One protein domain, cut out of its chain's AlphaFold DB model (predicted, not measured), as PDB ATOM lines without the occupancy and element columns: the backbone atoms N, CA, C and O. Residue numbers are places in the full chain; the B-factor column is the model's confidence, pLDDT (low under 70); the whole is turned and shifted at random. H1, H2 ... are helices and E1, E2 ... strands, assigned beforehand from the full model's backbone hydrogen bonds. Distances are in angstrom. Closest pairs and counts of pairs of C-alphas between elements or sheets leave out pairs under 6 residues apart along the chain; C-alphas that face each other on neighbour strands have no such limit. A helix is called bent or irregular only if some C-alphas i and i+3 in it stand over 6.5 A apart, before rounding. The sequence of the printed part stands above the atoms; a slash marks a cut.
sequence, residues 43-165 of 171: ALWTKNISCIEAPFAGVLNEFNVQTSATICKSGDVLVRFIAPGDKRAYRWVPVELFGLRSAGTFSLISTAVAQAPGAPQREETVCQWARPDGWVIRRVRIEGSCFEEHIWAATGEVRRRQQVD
ATOM      1  N   ALA A  43     -43.500 -11.690   2.263       92.69
ATOM      2  CA  ALA A  43     -43.271 -11.432   0.844       92.69
ATOM      3  C   ALA A  43     -41.982 -10.622   0.607       92.69
ATOM      4  O   ALA A  43     -41.200 -10.950  -0.289       92.69
ATOM      5  N   LEU A  44     -41.717  -9.605   1.434       94.56
ATOM      6  CA  LEU A  44     -40.515  -8.769   1.333       94.56
ATOM      7  C   LEU A  44     -39.237  -9.529   1.680       94.56
ATOM      8  O   LEU A  44     -38.224  -9.330   1.012       94.56
ATOM      9  N   TRP A  45     -39.287 -10.452   2.642       93.38
ATOM     10  CA  TRP A  45     -38.180 -11.374   2.894       93.38
ATOM     11  C   TRP A  45     -37.859 -12.213   1.666       93.38
ATOM     12  O   TRP A  45     -36.703 -12.291   1.270       93.38
ATOM     13  N   THR A  46     -38.875 -12.790   1.030       91.44
ATOM     14  CA  THR A  46     -38.683 -13.620  -0.168       91.44
ATOM     15  C   THR A  46     -38.106 -12.804  -1.329       91.44
ATOM     16  O   THR A  46     -37.205 -13.265  -2.026       91.44
ATOM     17  N   LYS A  47     -38.581 -11.564  -1.506       91.94
ATOM     18  CA  LYS A  47     -38.126 -10.634  -2.551       91.94
ATOM     19  C   LYS A  47     -36.686 -10.153  -2.330       91.94
ATOM     20  O   LYS A  47     -35.933 -10.039  -3.291       91.94
ATOM     21  N   ASN A  48     -36.315  -9.852  -1.082       93.62
ATOM     22  CA  ASN A  48     -35.126  -9.057  -0.757       93.62
ATOM     23  C   ASN A  48     -34.122  -9.764   0.165       93.62
ATOM     24  O   ASN A  48     -33.277  -9.088   0.754       93.62
ATOM     25  N   ILE A  49     -34.172 -11.094   0.302       90.19
ATOM     26  CA  ILE A  49     -33.344 -11.824   1.278       90.19
ATOM     27  C   ILE A  49     -31.853 -11.475   1.179       90.19
ATOM     28  O   ILE A  49     -31.227 -11.219   2.200       90.19
ATOM     29  N   SER A  50     -31.295 -11.328  -0.026       89.56
ATOM     30  CA  SER A  50     -29.880 -10.980  -0.238       89.56
ATOM     31  C   SER A  50     -29.465  -9.637   0.378       89.56
ATOM     32  O   SER A  50     -28.288  -9.383   0.591       89.56
ATOM     33  N   CYS A  51     -30.412  -8.743   0.658       88.75
ATOM     34  CA  CYS A  51     -30.130  -7.401   1.156       88.75
ATOM     35  C   CYS A  51     -29.664  -7.372   2.621       88.75
ATOM     36  O   CYS A  51     -28.972  -6.441   3.027       88.75
ATOM     37  N   ILE A  52     -29.979  -8.404   3.407       86.75
ATOM     38  CA  ILE A  52     -29.499  -8.524   4.793       86.75
ATOM     39  C   ILE A  52     -27.996  -8.838   4.886       86.75
ATOM     40  O   ILE A  52     -27.410  -8.753   5.960       86.75
ATOM     41  N   GLU A  53     -27.351  -9.172   3.767       83.75
ATOM     42  CA  GLU A  53     -25.899  -9.363   3.702       83.75
ATOM     43  C   GLU A  53     -25.137  -8.032   3.721       83.75
ATOM     44  O   GLU A  53     -23.927  -8.020   3.949       83.75
ATOM     45  N   ALA A  54     -25.829  -6.913   3.482       72.75
ATOM     46  CA  ALA A  54     -25.213  -5.600   3.437       72.75
ATOM     47  C   ALA A  54     -24.588  -5.224   4.794       72.75
ATOM     48  O   ALA A  54     -25.180  -5.483   5.846       72.75
ATOM     49  N   PRO A  55     -23.413  -4.567   4.796       71.12
ATOM     50  CA  PRO A  55     -22.818  -4.075   6.026       71.12
ATOM     51  C   PRO A  55     -23.738  -3.027   6.657       71.12
ATOM     52  O   PRO A  55     -24.107  -2.031   6.034       71.12
ATOM     53  N   PHE A  56     -24.097  -3.249   7.916       77.62
ATOM     54  CA  PHE A  56     -24.963  -2.352   8.664       77.62
ATOM     55  C   PHE A  56     -24.129  -1.322   9.420       77.62
ATOM     56  O   PHE A  56     -23.380  -1.653  10.342       77.62
ATOM     57  N   ALA A  57     -24.291  -0.059   9.040       78.38
ATOM     58  CA  ALA A  57     -23.728   1.071   9.758       78.38
ATOM     59  C   ALA A  57     -24.795   1.587  10.738       78.38
ATOM     60  O   ALA A  57     -25.803   2.167  10.332       78.38
ATOM     61  N   GLY A  58     -24.629   1.264  12.021       82.69
ATOM     62  CA  GLY A  58     -25.640   1.513  13.045       82.69
ATOM     63  C   GLY A  58     -25.448   2.826  13.796       82.69
ATOM     64  O   GLY A  58     -24.324   3.275  14.017       82.69
ATOM     65  N   VAL A  59     -26.556   3.403  14.250       88.00
ATOM     66  CA  VAL A  59     -26.603   4.533  15.183       88.00
ATOM     67  C   VAL A  59     -27.190   4.039  16.501       88.00
ATOM     68  O   VAL A  59     -28.233   3.384  16.513       88.00
ATOM     69  N   LEU A  60     -26.502   4.316  17.608       91.19
ATOM     70  CA  LEU A  60     -26.976   3.999  18.953       91.19
ATOM     71  C   LEU A  60     -27.826   5.161  19.476       91.19
ATOM     72  O   LEU A  60     -27.401   6.311  19.393       91.19
ATOM     73  N   ASN A  61     -29.011   4.867  20.004       89.50
ATOM     74  CA  ASN A  61     -29.855   5.873  20.648       89.50
ATOM     75  C   ASN A  61     -29.635   5.932  22.173       89.50
ATOM     76  O   ASN A  61     -28.901   5.126  22.746       89.50
ATOM     77  N   GLU A  62     -30.324   6.861  22.842       92.69
ATOM     78  CA  GLU A  62     -30.291   7.040  24.305       92.69
ATOM     79  C   GLU A  62     -30.760   5.808  25.106       92.69
ATOM     80  O   GLU A  62     -30.407   5.647  26.271       92.69
ATOM     81  N   PHE A  63     -31.502   4.900  24.467       90.88
ATOM     82  CA  PHE A  63     -31.993   3.653  25.058       90.88
ATOM     83  C   PHE A  63     -31.047   2.464  24.831       90.88
ATOM     84  O   PHE A  63     -31.425   1.321  25.096       90.88
ATOM     85  N   ASN A  64     -29.828   2.700  24.329       90.62
ATOM     86  CA  ASN A  64     -28.864   1.661  23.947       90.62
ATOM     87  C   ASN A  64     -29.412   0.673  22.902       90.62
ATOM     88  O   ASN A  64     -29.038  -0.500  22.880       90.62
ATOM     89  N   VAL A  65     -30.299   1.147  22.027       91.12
ATOM     90  CA  VAL A  65     -30.765   0.402  20.858       91.12
ATOM     91  C   VAL A  65     -29.978   0.876  19.646       91.12
ATOM     92  O   VAL A  65     -30.055   2.043  19.254       91.12
ATOM     93  N   GLN A  66     -29.218  -0.031  19.038       92.06
ATOM     94  CA  GLN A  66     -28.540   0.238  17.780       92.06
ATOM     95  C   GLN A  66     -29.525   0.029  16.634       92.06
ATOM     96  O   GLN A  66     -30.027  -1.074  16.425       92.06
ATOM     97  N   THR A  67     -29.771   1.089  15.873       92.00
ATOM     98  CA  THR A  67     -30.606   1.059  14.673       92.00
ATOM     99  C   THR A  67     -29.723   1.209  13.449       92.00
ATOM    100  O   THR A  67     -28.903   2.118  13.378       92.00
ATOM    101  N   SER A  68     -29.858   0.309  12.486       90.81
ATOM    102  CA  SER A  68     -29.160   0.374  11.200       90.81
ATOM    103  C   SER A  68     -30.178   0.237  10.081       90.81
ATOM    104  O   SER A  68     -31.167  -0.470  10.247       90.81
ATOM    105  N   ALA A  69     -29.936   0.866   8.939       91.38
ATOM    106  CA  ALA A  69     -30.781   0.696   7.766       91.38
ATOM    107  C   ALA A  69     -29.925   0.451   6.527       91.38
ATOM    108  O   ALA A  69     -28.824   0.985   6.411       91.38
ATOM    109  N   THR A  70     -30.439  -0.356   5.606       90.50
ATOM    110  CA  THR A  70     -29.841  -0.567   4.288       90.50
ATOM    111  C   THR A  70     -30.923  -0.511   3.222       90.50
ATOM    112  O   THR A  70     -32.059  -0.934   3.450       90.50
ATOM    113  N   ILE A  71     -30.576   0.048   2.066       90.62
ATOM    114  CA  ILE A  71     -31.473   0.171   0.920       90.62
ATOM    115  C   ILE A  71     -31.146  -0.963  -0.044       90.62
ATOM    116  O   ILE A  71     -30.001  -1.134  -0.465       90.62
ATOM    117  N   CYS A  72     -32.157  -1.740  -0.405       91.00
ATOM    118  CA  CYS A  72     -32.012  -2.865  -1.313       91.00
ATOM    119  C   CYS A  72     -32.055  -2.410  -2.769       91.00
ATOM    120  O   CYS A  72     -32.554  -1.336  -3.095       91.00
ATOM    121  N   LYS A  73     -31.605  -3.276  -3.684       91.00
ATOM    122  CA  LYS A  73     -31.694  -3.018  -5.135       91.00
ATOM    123  C   LYS A  73     -33.129  -2.761  -5.615       91.00
ATOM    124  O   LYS A  73     -33.316  -2.083  -6.617       91.00
ATOM    125  N   SER A  74     -34.124  -3.298  -4.911       89.25
ATOM    126  CA  SER A  74     -35.548  -3.068  -5.171       89.25
ATOM    127  C   SER A  74     -36.039  -1.669  -4.775       89.25
ATOM    128  O   SER A  74     -37.155  -1.309  -5.137       89.25
ATOM    129  N   GLY A  75     -35.252  -0.905  -4.012       90.19
ATOM    130  CA  GLY A  75     -35.673   0.339  -3.366       90.19
ATOM    131  C   GLY A  75     -36.324   0.146  -1.992       90.19
ATOM    132  O   GLY A  75     -36.500   1.125  -1.273       90.19
ATOM    133  N   ASP A  76     -36.639  -1.093  -1.600       93.00
ATOM    134  CA  ASP A  76     -37.132  -1.390  -0.252       93.00
ATOM    135  C   ASP A  76     -36.023  -1.166   0.781       93.00
ATOM    136  O   ASP A  76     -34.838  -1.373   0.497       93.00
ATOM    137  N   VAL A  77     -36.400  -0.777   1.995       92.94
ATOM    138  CA  VAL A  77     -35.448  -0.535   3.084       92.94
ATOM    139  C   VAL A  77     -35.562  -1.641   4.121       92.94
ATOM    140  O   VAL A  77     -36.656  -1.951   4.596       92.94
ATOM    141  N   LEU A  78     -34.425  -2.215   4.502       94.19
ATOM    142  CA  LEU A  78     -34.318  -3.098   5.656       94.19
ATOM    143  C   LEU A  78     -33.797  -2.304   6.844       94.19
ATOM    144  O   LEU A  78     -32.688  -1.772   6.798       94.19
ATOM    145  N   VAL A  79     -34.571  -2.273   7.921       93.88
ATOM    146  CA  VAL A  79     -34.157  -1.702   9.200       93.88
ATOM    147  C   VAL A  79     -33.815  -2.836  10.157       93.88
ATOM    148  O   VAL A  79     -34.564  -3.802  10.283       93.88
ATOM    149  N   ARG A  80     -32.676  -2.720  10.835       93.12
ATOM    150  CA  ARG A  80     -32.181  -3.654  11.843       93.12
ATOM    151  C   ARG A  80     -32.092  -2.949  13.185       93.12
ATOM    152  O   ARG A  80     -31.514  -1.867  13.278       93.12
ATOM    153  N   PHE A  81     -32.592  -3.608  14.218       93.56
ATOM    154  CA  PHE A  81     -32.534  -3.166  15.603       93.56
ATOM    155  C   PHE A  81     -31.740  -4.172  16.427       93.56
ATOM    156  O   PHE A  81     -31.978  -5.376  16.328       93.56
ATOM    157  N   ILE A  82     -30.826  -3.679  17.255       92.12
ATOM    158  CA  ILE A  82     -30.113  -4.461  18.265       92.12
ATOM    159  C   ILE A  82     -30.335  -3.763  19.603       92.12
ATOM    160  O   ILE A  82     -29.803  -2.683  19.845       92.12
ATOM    161  N   ALA A  83     -31.171  -4.358  20.445       92.88
ATOM    162  CA  ALA A  83     -31.489  -3.870  21.777       92.88
ATOM    163  C   ALA A  83     -30.548  -4.484  22.837       92.88
ATOM    164  O   ALA A  83     -29.855  -5.471  22.553       92.88
ATOM    165  N   PRO A  84     -30.530  -3.946  24.072       89.50
ATOM    166  CA  PRO A  84     -29.735  -4.502  25.162       89.50
ATOM    167  C   PRO A  84     -29.986  -6.000  25.376       89.50
ATOM    168  O   PRO A  84     -31.113  -6.488  25.253       89.50
ATOM    169  N   GLY A  85     -28.919  -6.733  25.696       87.81
ATOM    170  CA  GLY A  85     -28.954  -8.197  25.765       87.81
ATOM    171  C   GLY A  85     -28.943  -8.880  24.393       87.81
ATOM    172  O   GLY A  85     -29.376 -10.022  24.294       87.81
ATOM    173  N   ASP A  86     -28.476  -8.178  23.350       84.75
ATOM    174  CA  ASP A  86     -28.309  -8.695  21.983       84.75
ATOM    175  C   ASP A  86     -29.618  -9.230  21.373       84.75
ATOM    176  O   ASP A  86     -29.641 -10.173  20.579       84.75
ATOM    177  N   LYS A  87     -30.742  -8.610  21.760       90.88
ATOM    178  CA  LYS A  87     -32.058  -8.884  21.179       90.88
ATOM    179  C   LYS A  87     -32.152  -8.187  19.833       90.88
ATOM    180  O   LYS A  87     -32.037  -6.965  19.760       90.88
ATOM    181  N   ARG A  88     -32.377  -8.962  18.775       92.12
ATOM    182  CA  ARG A  88     -32.340  -8.469  17.397       92.12
ATOM    183  C   ARG A  88     -33.704  -8.549  16.733       92.12
ATOM    184  O   ARG A  88     -34.425  -9.535  16.886       92.12
ATOM    185  N   ALA A  89     -34.026  -7.520  15.966       93.81
ATOM    186  CA  ALA A  89     -35.223  -7.481  15.145       93.81
ATOM    187  C   ALA A  89     -34.932  -6.812  13.805       93.81
ATOM    188  O   ALA A  89     -34.070  -5.940  13.694       93.81
ATOM    189  N   TYR A  90     -35.688  -7.213  12.797       94.44
ATOM    190  CA  TYR A  90     -35.612  -6.716  11.437       94.44
ATOM    191  C   TYR A  90     -36.984  -6.211  11.009       94.44
ATOM    192  O   TYR A  90     -38.011  -6.752  11.412       94.44
ATOM    193  N   ARG A  91     -37.018  -5.176  10.178       95.12
ATOM    194  CA  ARG A  91     -38.267  -4.651   9.636       95.12
ATOM    195  C   ARG A  91     -38.074  -4.194   8.204       95.12
ATOM    196  O   ARG A  91     -37.197  -3.377   7.933       95.12
ATOM    197  N   TRP A  92     -38.933  -4.676   7.315       95.00
ATOM    198  CA  TRP A  92     -39.005  -4.170   5.953       95.00
ATOM    199  C   TRP A  92     -39.908  -2.948   5.877       95.00
ATOM    200  O   TRP A  92     -41.033  -2.955   6.387       95.00
ATOM    201  N   VAL A  93     -39.420  -1.925   5.183       93.38
ATOM    202  CA  VAL A  93     -40.183  -0.748   4.777       93.38
ATOM    203  C   VAL A  93     -40.290  -0.780   3.249       93.38
ATOM    204  O   VAL A  93     -39.314  -0.449   2.568       93.38
ATOM    205  N   PRO A  94     -41.433  -1.235   2.701       91.94
ATOM    206  CA  PRO A  94     -41.640  -1.274   1.260       91.94
ATOM    207  C   PRO A  94     -41.671   0.131   0.660       91.94
ATOM    208  O   PRO A  94     -42.298   1.038   1.216       91.94
ATOM    209  N   VAL A  95     -41.040   0.304  -0.501       88.88
ATOM    210  CA  VAL A  95     -41.019   1.594  -1.211       88.88
ATOM    211  C   VAL A  95     -42.420   2.027  -1.661       88.88
ATOM    212  O   VAL A  95     -42.724   3.216  -1.767       88.88
ATOM    213  N   GLU A  96     -43.321   1.066  -1.869       83.12
ATOM    214  CA  GLU A  96     -44.693   1.315  -2.297       83.12
ATOM    215  C   GLU A  96     -45.522   2.065  -1.242       83.12
ATOM    216  O   GLU A  96     -46.516   2.701  -1.602       83.12
ATOM    217  N   LEU A  97     -45.105   2.065   0.036       80.81
ATOM    218  CA  LEU A  97     -45.753   2.857   1.094       80.81
ATOM    219  C   LEU A  97     -45.728   4.355   0.803       80.81
ATOM    220  O   LEU A  97     -46.625   5.077   1.229       80.81
ATOM    221  N   PHE A  98     -44.723   4.821   0.064       77.94
ATOM    222  CA  PHE A  98     -44.549   6.236  -0.240       77.94
ATOM    223  C   PHE A  98     -45.376   6.695  -1.447       77.94
ATOM    224  O   PHE A  98     -45.249   7.838  -1.877       77.94
ATOM    225  N   GLY A  99     -46.223   5.825  -2.014       65.31
ATOM    226  CA  GLY A  99     -47.133   6.204  -3.097       65.31
ATOM    227  C   GLY A  99     -46.419   6.638  -4.380       65.31
ATOM    228  O   GLY A  99     -47.024   7.315  -5.206       65.31
ATOM    229  N   LEU A 100     -45.157   6.230  -4.581       63.28
ATOM    230  CA  LEU A 100     -44.288   6.622  -5.704       63.28
ATOM    231  C   LEU A 100     -44.712   6.038  -7.072       63.28
ATOM    232  O   LEU A 100     -43.900   5.930  -7.991       63.28
ATOM    233  N   ARG A 101     -45.986   5.668  -7.243       54.66
ATOM    234  CA  ARG A 101     -46.550   5.305  -8.547       54.66
ATOM    235  C   ARG A 101     -46.743   6.587  -9.365       54.66
ATOM    236  O   ARG A 101     -47.782   7.223  -9.294       54.66
ATOM    237  N   SER A 102     -45.682   6.973 -10.068       52.94
ATOM    238  CA  SER A 102     -45.589   7.926 -11.184       52.94
ATOM    239  C   SER A 102     -46.845   8.763 -11.501       52.94
ATOM    240  O   SER A 102     -47.692   8.321 -12.269       52.94
ATOM    241  N   ALA A 103     -46.906   9.991 -10.970       47.12
ATOM    242  CA  ALA A 103     -47.322  11.233 -11.651       47.12
ATOM    243  C   ALA A 103     -47.418  12.366 -10.612       47.12
ATOM    244  O   ALA A 103     -48.487  12.670 -10.089       47.12
ATOM    245  N   GLY A 104     -46.292  12.988 -10.274       46.00
ATOM    246  CA  GLY A 104     -46.289  14.147  -9.388       46.00
ATOM    247  C   GLY A 104     -44.872  14.583  -9.076       46.00
ATOM    248  O   GLY A 104     -44.067  13.793  -8.597       46.00
ATOM    249  N   THR A 105     -44.556  15.827  -9.406       50.09
ATOM    250  CA  THR A 105     -43.275  16.485  -9.158       50.09
ATOM    251  C   THR A 105     -42.952  16.422  -7.662       50.09
ATOM    252  O   THR A 105     -43.559  17.127  -6.859       50.09
ATOM    253  N   PHE A 106     -42.015  15.556  -7.273       52.28
ATOM    254  CA  PHE A 106     -41.527  15.491  -5.897       52.28
ATOM    255  C   PHE A 106     -40.674  16.727  -5.617       52.28
ATOM    256  O   PHE A 106     -39.560  16.852  -6.124       52.28
ATOM    257  N   SER A 107     -41.200  17.645  -4.808       51.31
ATOM    258  CA  SER A 107     -40.382  18.664  -4.156       51.31
ATOM    259  C   SER A 107     -39.595  17.972  -3.046       51.31
ATOM    260  O   SER A 107     -40.163  17.538  -2.042       51.31
ATOM    261  N   LEU A 108     -38.301  17.772  -3.277       53.28
ATOM    262  CA  LEU A 108     -37.402  17.139  -2.322       53.28
ATOM    263  C   LEU A 108     -37.232  18.071  -1.117       53.28
ATOM    264  O   LEU A 108     -36.763  19.200  -1.254       53.28
ATOM    265  N   ILE A 109     -37.599  17.597   0.074       55.06
ATOM    266  CA  ILE A 109     -37.233  18.258   1.329       55.06
ATOM    267  C   ILE A 109     -35.703  18.208   1.418       55.06
ATOM    268  O   ILE A 109     -35.109  17.136   1.496       55.06
ATOM    269  N   SER A 110     -35.067  19.376   1.352       54.19
ATOM    270  CA  SER A 110     -33.628  19.523   1.093       54.19
ATOM    271  C   SER A 110     -32.724  19.320   2.319       54.19
ATOM    272  O   SER A 110     -31.539  19.645   2.261       54.19
ATOM    273  N   THR A 111     -33.238  18.787   3.429       52.72
ATOM    274  CA  THR A 111     -32.448  18.572   4.649       52.72
ATOM    275  C   THR A 111     -32.810  17.254   5.332       52.72
ATOM    276  O   THR A 111     -33.692  17.182   6.182       52.72
ATOM    277  N   ALA A 112     -32.075  16.195   4.990       50.38
ATOM    278  CA  ALA A 112     -31.938  15.019   5.842       50.38
ATOM    279  C   ALA A 112     -30.641  15.173   6.646       50.38
ATOM    280  O   ALA A 112     -29.553  15.217   6.071       50.38
ATOM    281  N   VAL A 113     -30.743  15.289   7.971       48.75
ATOM    282  CA  VAL A 113     -29.566  15.307   8.848       48.75
ATOM    283  C   VAL A 113     -29.170  13.855   9.100       48.75
ATOM    284  O   VAL A 113     -29.743  13.180   9.949       48.75
ATOM    285  N   ALA A 114     -28.228  13.345   8.308       50.75
ATOM    286  CA  ALA A 114     -27.627  12.042   8.549       50.75
ATOM    287  C   ALA A 114     -26.581  12.186   9.659       50.75
ATOM    288  O   ALA A 114     -25.550  12.836   9.483       50.75
ATOM    289  N   GLN A 115     -26.850  11.597  10.820       52.97
ATOM    290  CA  GLN A 115     -25.846  11.458  11.866       52.97
ATOM    291  C   GLN A 115     -24.802  10.445  11.385       52.97
ATOM    292  O   GLN A 115     -25.168   9.391  10.860       52.97
ATOM    293  N   ALA A 116     -23.515  10.787  11.499       55.84
ATOM    294  CA  ALA A 116     -22.439   9.920  11.030       55.84
ATOM    295  C   ALA A 116     -22.593   8.529  11.674       55.84
ATOM    296  O   ALA A 116     -22.680   8.446  12.904       55.84
ATOM    297  N   PRO A 117     -22.679   7.451  10.877       57.62
ATOM    298  CA  PRO A 117     -22.851   6.123  11.435       57.62
ATOM    299  C   PRO A 117     -21.645   5.761  12.304       57.62
ATOM    300  O   PRO A 117     -20.507   6.127  11.997       57.62
ATOM    301  N   GLY A 118     -21.892   5.023  13.390       55.78
ATOM    302  CA  GLY A 118     -20.817   4.408  14.161       55.78
ATOM    303  C   GLY A 118     -20.013   3.434  13.295       55.78
ATOM    304  O   GLY A 118     -20.462   3.021  12.222       55.78
ATOM    305  N   ALA A 119     -18.818   3.058  13.759       57.22
ATOM    306  CA  ALA A 119     -17.970   2.106  13.045       57.22
ATOM    307  C   ALA A 119     -18.774   0.843  12.663       57.22
ATOM    308  O   ALA A 119     -19.475   0.290  13.519       57.22
ATOM    309  N   PRO A 120     -18.708   0.385  11.397       58.91
ATOM    310  CA  PRO A 120     -19.457  -0.784  10.961       58.91
ATOM    311  C   PRO A 120     -19.004  -1.997  11.772       58.91
ATOM    312  O   PRO A 120     -17.815  -2.326  11.801       58.91
ATOM    313  N   GLN A 121     -19.944  -2.673  12.434       61.59
ATOM    314  CA  GLN A 121     -19.629  -3.965  13.031       61.59
ATOM    315  C   GLN A 121     -19.297  -4.935  11.900       61.59
ATOM    316  O   GLN A 121     -20.052  -5.063  10.933       61.59
ATOM    317  N   ARG A 122     -18.136  -5.585  12.007       68.12
ATOM    318  CA  ARG A 122     -17.608  -6.516  11.003       68.12
ATOM    319  C   ARG A 122     -18.344  -7.854  11.124       68.12
ATOM    320  O   ARG A 122     -17.814  -8.840  11.623       68.12
ATOM    321  N   GLU A 123     -19.612  -7.830  10.742       82.69
ATOM    322  CA  GLU A 123     -20.504  -8.979  10.682       82.69
ATOM    323  C   GLU A 123     -20.540  -9.474   9.236       82.69
ATOM    324  O   GLU A 123     -21.006  -8.776   8.338       82.69
ATOM    325  N   GLU A 124     -20.009 -10.668   9.005       87.00
ATOM    326  CA  GLU A 124     -19.986 -11.301   7.687       87.00
ATOM    327  C   GLU A 124     -21.109 -12.336   7.619       87.00
ATOM    328  O   GLU A 124     -21.202 -13.219   8.474       87.00
ATOM    329  N   THR A 125     -21.975 -12.257   6.610       88.69
ATOM    330  CA  THR A 125     -22.997 -13.292   6.403       88.69
ATOM    331  C   THR A 125     -22.350 -14.497   5.728       88.69
ATOM    332  O   THR A 125     -21.838 -14.387   4.621       88.69
ATOM    333  N   VAL A 126     -22.358 -15.648   6.405       89.88
ATOM    334  CA  VAL A 126     -21.804 -16.908   5.883       89.88
ATOM    335  C   VAL A 126     -22.780 -17.541   4.899       89.88
ATOM    336  O   VAL A 126     -22.389 -17.968   3.819       89.88
ATOM    337  N   CYS A 127     -24.052 -17.622   5.288       90.38
ATOM    338  CA  CYS A 127     -25.129 -18.104   4.436       90.38
ATOM    339  C   CYS A 127     -26.488 -17.771   5.032       90.38
ATOM    340  O   CYS A 127     -26.611 -17.460   6.219       90.38
ATOM    341  N   GLN A 128     -27.511 -17.863   4.193       91.44
ATOM    342  CA  GLN A 128     -28.879 -17.564   4.571       91.44
ATOM    343  C   GLN A 128     -29.872 -18.208   3.614       91.44
ATOM    344  O   GLN A 128     -29.575 -18.390   2.435       91.44
ATOM    345  N   TRP A 129     -31.056 -18.529   4.122       91.00
ATOM    346  CA  TRP A 129     -32.144 -19.066   3.318       91.00
ATOM    347  C   TRP A 129     -33.491 -18.829   3.999       91.00
ATOM    348  O   TRP A 129     -33.601 -18.775   5.227       91.00
ATOM    349  N   ALA A 130     -34.533 -18.703   3.182       91.19
ATOM    350  CA  ALA A 130     -35.909 -18.735   3.648       91.19
ATOM    351  C   ALA A 130     -36.409 -20.181   3.656       91.19
ATOM    352  O   ALA A 130     -36.080 -20.978   2.776       91.19
ATOM    353  N   ARG A 131     -37.225 -20.520   4.647       90.81
ATOM    354  CA  ARG A 131     -37.931 -21.792   4.731       90.81
ATOM    355  C   ARG A 131     -39.420 -21.593   4.420       90.81
ATOM    356  O   ARG A 131     -39.970 -20.536   4.735       90.81
ATOM    357  N   PRO A 132     -40.102 -22.614   3.867       87.00
ATOM    358  CA  PRO A 132     -41.530 -22.529   3.544       87.00
ATOM    359  C   PRO A 132     -42.445 -22.277   4.749       87.00
ATOM    360  O   PRO A 132     -43.564 -21.812   4.581       87.00
ATOM    361  N   ASP A 133     -41.986 -22.582   5.963       89.62
ATOM    362  CA  ASP A 133     -42.727 -22.390   7.210       89.62
ATOM    363  C   ASP A 133     -42.635 -20.956   7.763       89.62
ATOM    364  O   ASP A 133     -43.079 -20.715   8.879       89.62
ATOM    365  N   GLY A 134     -42.087 -20.004   6.998       89.88
ATOM    366  CA  GLY A 134     -42.026 -18.586   7.374       89.88
ATOM    367  C   GLY A 134     -40.798 -18.208   8.203       89.88
ATOM    368  O   GLY A 134     -40.718 -17.091   8.713       89.88
ATOM    369  N   TRP A 135     -39.825 -19.109   8.335       94.50
ATOM    370  CA  TRP A 135     -38.547 -18.811   8.977       94.50
ATOM    371  C   TRP A 135     -37.506 -18.348   7.967       94.50
ATOM    372  O   TRP A 135     -37.368 -18.922   6.890       94.50
ATOM    373  N   VAL A 136     -36.705 -17.366   8.356       94.75
ATOM    374  CA  VAL A 136     -35.451 -17.027   7.689       94.75
ATOM    375  C   VAL A 136     -34.322 -17.460   8.606       94.75
ATOM    376  O   VAL A 136     -34.255 -17.048   9.764       94.75
ATOM    377  N   ILE A 137     -33.452 -18.326   8.100       94.00
ATOM    378  CA  ILE A 137     -32.265 -18.764   8.823       94.00
ATOM    379  C   ILE A 137     -31.080 -18.016   8.247       94.00
ATOM    380  O   ILE A 137     -30.886 -17.989   7.032       94.00
ATOM    381  N   ARG A 138     -30.291 -17.405   9.123       92.94
ATOM    382  CA  ARG A 138     -29.092 -16.669   8.740       92.94
ATOM    383  C   ARG A 138     -27.938 -17.090   9.622       92.94
ATOM    384  O   ARG A 138     -28.066 -17.139  10.842       92.94
ATOM    385  N   ARG A 139     -26.795 -17.371   9.009       93.19
ATOM    386  CA  ARG A 139     -25.544 -17.620   9.712       93.19
ATOM    387  C   ARG A 139     -24.601 -16.453   9.512       93.19
ATOM    388  O   ARG A 139     -24.308 -16.073   8.381       93.19
ATOM    389  N   VAL A 140     -24.093 -15.929  10.616       91.88
ATOM    390  CA  VAL A 140     -23.191 -14.779  10.634       91.88
ATOM    391  C   VAL A 140     -21.901 -15.120  11.343       91.88
ATOM    392  O   VAL A 140     -21.914 -15.832  12.344       91.88
ATOM    393  N   ARG A 141     -20.792 -14.591  10.837       90.88
ATOM    394  CA  ARG A 141     -19.493 -14.605  11.491       90.88
ATOM    395  C   ARG A 141     -19.246 -13.237  12.112       90.88
ATOM    396  O   ARG A 141     -19.271 -12.220  11.425       90.88
ATOM    397  N   ILE A 142     -18.994 -13.234  13.415       88.56
ATOM    398  CA  ILE A 142     -18.691 -12.052  14.218       88.56
ATOM    399  C   ILE A 142     -17.414 -12.370  14.988       88.56
ATOM    400  O   ILE A 142     -17.381 -13.336  15.746       88.56
ATOM    401  N   GLU A 143     -16.353 -11.598  14.743       86.12
ATOM    402  CA  GLU A 143     -15.065 -11.725  15.455       86.12
ATOM    403  C   GLU A 143     -14.509 -13.168  15.481       86.12
ATOM    404  O   GLU A 143     -13.917 -13.624  16.452       86.12
ATOM    405  N   GLY A 144     -14.724 -13.918  14.394       85.38
ATOM    406  CA  GLY A 144     -14.263 -15.303  14.245       85.38
ATOM    407  C   GLY A 144     -15.212 -16.377  14.793       85.38
ATOM    408  O   GLY A 144     -15.047 -17.544  14.445       85.38
ATOM    409  N   SER A 145     -16.240 -16.008  15.562       91.31
ATOM    410  CA  SER A 145     -17.301 -16.923  16.006       91.31
ATOM    411  C   SER A 145     -18.491 -16.899  15.052       91.31
ATOM    412  O   SER A 145     -18.853 -15.837  14.545       91.31
ATOM    413  N   CYS A 146     -19.131 -18.049  14.821       93.56
ATOM    414  CA  CYS A 146     -20.333 -18.123  13.994       93.56
ATOM    415  C   CYS A 146     -21.594 -18.325  14.823       93.56
ATOM    416  O   CYS A 146     -21.633 -19.132  15.750       93.56
ATOM    417  N   PHE A 147     -22.643 -17.605  14.443       93.44
ATOM    418  CA  PHE A 147     -23.955 -17.678  15.062       93.44
ATOM    419  C   PHE A 147     -25.006 -17.972  14.007       93.44
ATOM    420  O   PHE A 147     -24.979 -17.393  12.925       93.44
ATOM    421  N   GLU A 148     -25.934 -18.858  14.335       94.38
ATOM    422  CA  GLU A 148     -27.134 -19.104  13.549       94.38
ATOM    423  C   GLU A 148     -28.318 -18.395  14.207       94.38
ATOM    424  O   GLU A 148     -28.613 -18.622  15.383       94.38
ATOM    425  N   GLU A 149     -28.968 -17.522  13.446       94.19
ATOM    426  CA  GLU A 149     -30.146 -16.746  13.815       94.19
ATOM    427  C   GLU A 149     -31.378 -17.338  13.125       94.19
ATOM    428  O   GLU A 149     -31.374 -17.590  11.919       94.19
ATOM    429  N   HIS A 150     -32.439 -17.562  13.899       95.25
ATOM    430  CA  HIS A 150     -33.742 -18.001  13.404       95.25
ATOM    431  C   HIS A 150     -34.696 -16.815  13.503       95.25
ATOM    432  O   HIS A 150     -35.121 -16.429  14.597       95.25
ATOM    433  N   ILE A 151     -34.994 -16.220  12.353       95.56
ATOM    434  CA  ILE A 151     -35.796 -15.009  12.213       95.56
ATOM    435  C   ILE A 151     -37.203 -15.408  11.780       95.56
ATOM    436  O   ILE A 151     -37.375 -16.100  10.777       95.56
ATOM    437  N   TRP A 152     -38.224 -14.966  12.509       95.69
ATOM    438  CA  TRP A 152     -39.607 -15.177  12.088       95.69
ATOM    439  C   TRP A 152     -39.995 -14.127  11.048       95.69
ATOM    440  O   TRP A 152     -40.106 -12.955  11.388       95.69
ATOM    441  N   ALA A 153     -40.202 -14.508   9.787       94.31
ATOM    442  CA  ALA A 153     -40.317 -13.556   8.679       94.31
ATOM    443  C   ALA A 153     -41.486 -12.567   8.837       94.31
ATOM    444  O   ALA A 153     -41.350 -11.401   8.472       94.31
ATOM    445  N   ALA A 154     -42.600 -12.994   9.439       92.50
ATOM    446  CA  ALA A 154     -43.770 -12.136   9.624       92.50
ATOM    447  C   ALA A 154     -43.535 -10.984  10.619       92.50
ATOM    448  O   ALA A 154     -44.128  -9.920  10.476       92.50
ATOM    449  N   THR A 155     -42.676 -11.172  11.631       92.00
ATOM    450  CA  THR A 155     -42.374 -10.126  12.632       92.00
ATOM    451  C   THR A 155     -40.968  -9.551  12.498       92.00
ATOM    452  O   THR A 155     -40.697  -8.481  13.032       92.00
ATOM    453  N   GLY A 156     -40.075 -10.271  11.819       92.69
ATOM    454  CA  GLY A 156     -38.644 -10.001  11.729       92.69
ATOM    455  C   GLY A 156     -37.879 -10.193  13.043       92.69
ATOM    456  O   GLY A 156     -36.720  -9.801  13.140       92.69
ATOM    457  N   GLU A 157     -38.492 -10.793  14.061       94.38
ATOM    458  CA  GLU A 157     -37.853 -11.043  15.354       94.38
ATOM    459  C   GLU A 157     -36.884 -12.233  15.275       94.38
ATOM    460  O   GLU A 157     -37.245 -13.305  14.778       94.38
ATOM    461  N   VAL A 158     -35.673 -12.072  15.820       95.12
ATOM    462  CA  VAL A 158     -34.752 -13.195  16.048       95.12
ATOM    463  C   VAL A 158     -35.206 -13.944  17.296       95.12
ATOM    464  O   VAL A 158     -34.947 -13.516  18.419       95.12
ATOM    465  N   ARG A 159     -35.874 -15.085  17.111       94.31
ATOM    466  CA  ARG A 159     -36.392 -15.887  18.234       94.31
ATOM    467  C   ARG A 159     -35.351 -16.803  18.852       94.31
ATOM    468  O   ARG A 159     -35.465 -17.184  20.013       94.31
ATOM    469  N   ARG A 160     -34.350 -17.191  18.066       93.44
ATOM    470  CA  ARG A 160     -33.251 -18.036  18.522       93.44
ATOM    471  C   ARG A 160     -31.966 -17.557  17.888       93.44
ATOM    472  O   ARG A 160     -31.911 -17.342  16.680       93.44
ATOM    473  N   ARG A 161     -30.931 -17.452  18.711       93.25
ATOM    474  CA  ARG A 161     -29.560 -17.272  18.266       93.25
ATOM    475  C   ARG A 161     -28.680 -18.242  19.024       93.25
ATOM    476  O   ARG A 161     -28.749 -18.313  20.247       93.25
ATOM    477  N   GLN A 162     -27.885 -19.008  18.296       94.00
ATOM    478  CA  GLN A 162     -26.998 -19.999  18.890       94.00
ATOM    479  C   GLN A 162     -25.642 -19.981  18.207       94.00
ATOM    480  O   GLN A 162     -25.557 -19.757  17.000       94.00
ATOM    481  N   GLN A 163     -24.589 -20.230  18.976       93.81
ATOM    482  CA  GLN A 163     -23.263 -20.422  18.410       93.81
ATOM    483  C   GLN A 163     -23.213 -21.764  17.672       93.81
ATOM    484  O   GLN A 163     -23.750 -22.766  18.147       93.81
ATOM    485  N   VAL A 164     -22.594 -21.772  16.498       94.56
ATOM    486  CA  VAL A 164     -22.455 -22.950  15.634       94.56
ATOM    487  C   VAL A 164     -21.049 -23.006  15.052       94.56
ATOM    488  O   VAL A 164     -20.346 -21.995  15.002       94.56
ATOM    489  N   ASP A 165     -20.641 -24.181  14.576       92.62
ATOM    490  CA  ASP A 165     -19.405 -24.303  13.809       92.62
ATOM    491  C   ASP A 165     -19.519 -23.500  12.503       92.62
ATOM    492  O   ASP A 165     -20.442 -23.682  11.705       92.62
TER     493      ASP A 165
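What this domain is: This is residues 43 to 165 of the 171 residues of an uncharacterized protein of Duganella sp. CF458 (UniProt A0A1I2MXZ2). What shape do these residues make? Two twisted four-stranded sheets make a sandwich, only partly face to face with their strands crossed, and H1 is wedged between them, while edge strands E4 and E8 come together. Residues 98 to 114 stick out as a long free loop. What is it built of? The printed part has 123 residues, with the order H1 E1 E2 E3 E4 H2 E5 E6 E7 E8, and its class is mixed, helices and strands; both sheets, E1 E2 E3 E4 and E5 E6 E7 E8, are antiparallel. How large is it? It is compact, with a radius of gyration of the C-alphas of 15.9 A and spans of 52 by 36 by 22 A.

Where its parts are: Where does the first half run? H1, residues 43 to 53, starts at C-alpha 43 (-43.271, -11.432, 0.844) and is 17.7 A long; it is irregular, with C-alphas 47 and 50 8.6 A apart. E1 is residues 58 to 60, E2 66 to 71, E3 77 to 83 and E4 87 to 93, the last 20.0 A long; H2 is residues 95 to 98. Where does the rest run? E5, residues 123 to 130, bends by 66 degrees at residue 126. E6 is residues 135 to 142, 21.6 A, E7 145 to 152, 22.7 A, and E8 157 to 164, ending at C-alpha 164 (-22.455, -22.950, 15.634).

How they stand to each other: Where is H1? It is on one face of each sheet, two layers in each case, at a height of 9.3 A over E1 E2 E3 E4 and 9.4 A over E5 E6 E7 E8. The closest C-alphas of H1 and E5 are those of Glu 53 and Thr 125, 5.6 A apart; in H1, 3 of 7 O i to N i+4 pairs and 6 of 8 O i to N i+3 pairs are within hydrogen-bond range, while H2 is too short for an O i to N i+4 pair. How are the strands paired? Each sheet is a meander, each strand the antiparallel neighbour of the one before; N 59 and O 67, N 68 and O 80, and N 79 and O 91 are each 2.8 A apart. In the second sheet N 126 and O 139, N 136 and O 151, and N 148 and O 162 are each 2.8 A apart. How do the sheets meet? Their strands stand at 65 degrees, and the closest C-alphas of E4 and E8, Ala 89 and Glu 157, are 4.4 A apart. H2 is on neither sheet.

The domain as a whole: Which C-alphas are farthest apart? Those of Thr 105 and Asp 165, 52.5 A. Is anything cut or long? The printed part has no cut, and the link H2 to E5 is long, with 24 residues. Where is confidence low? Residues 99 to 122 have pLDDT under 70; the mean of the printed part is 83.5.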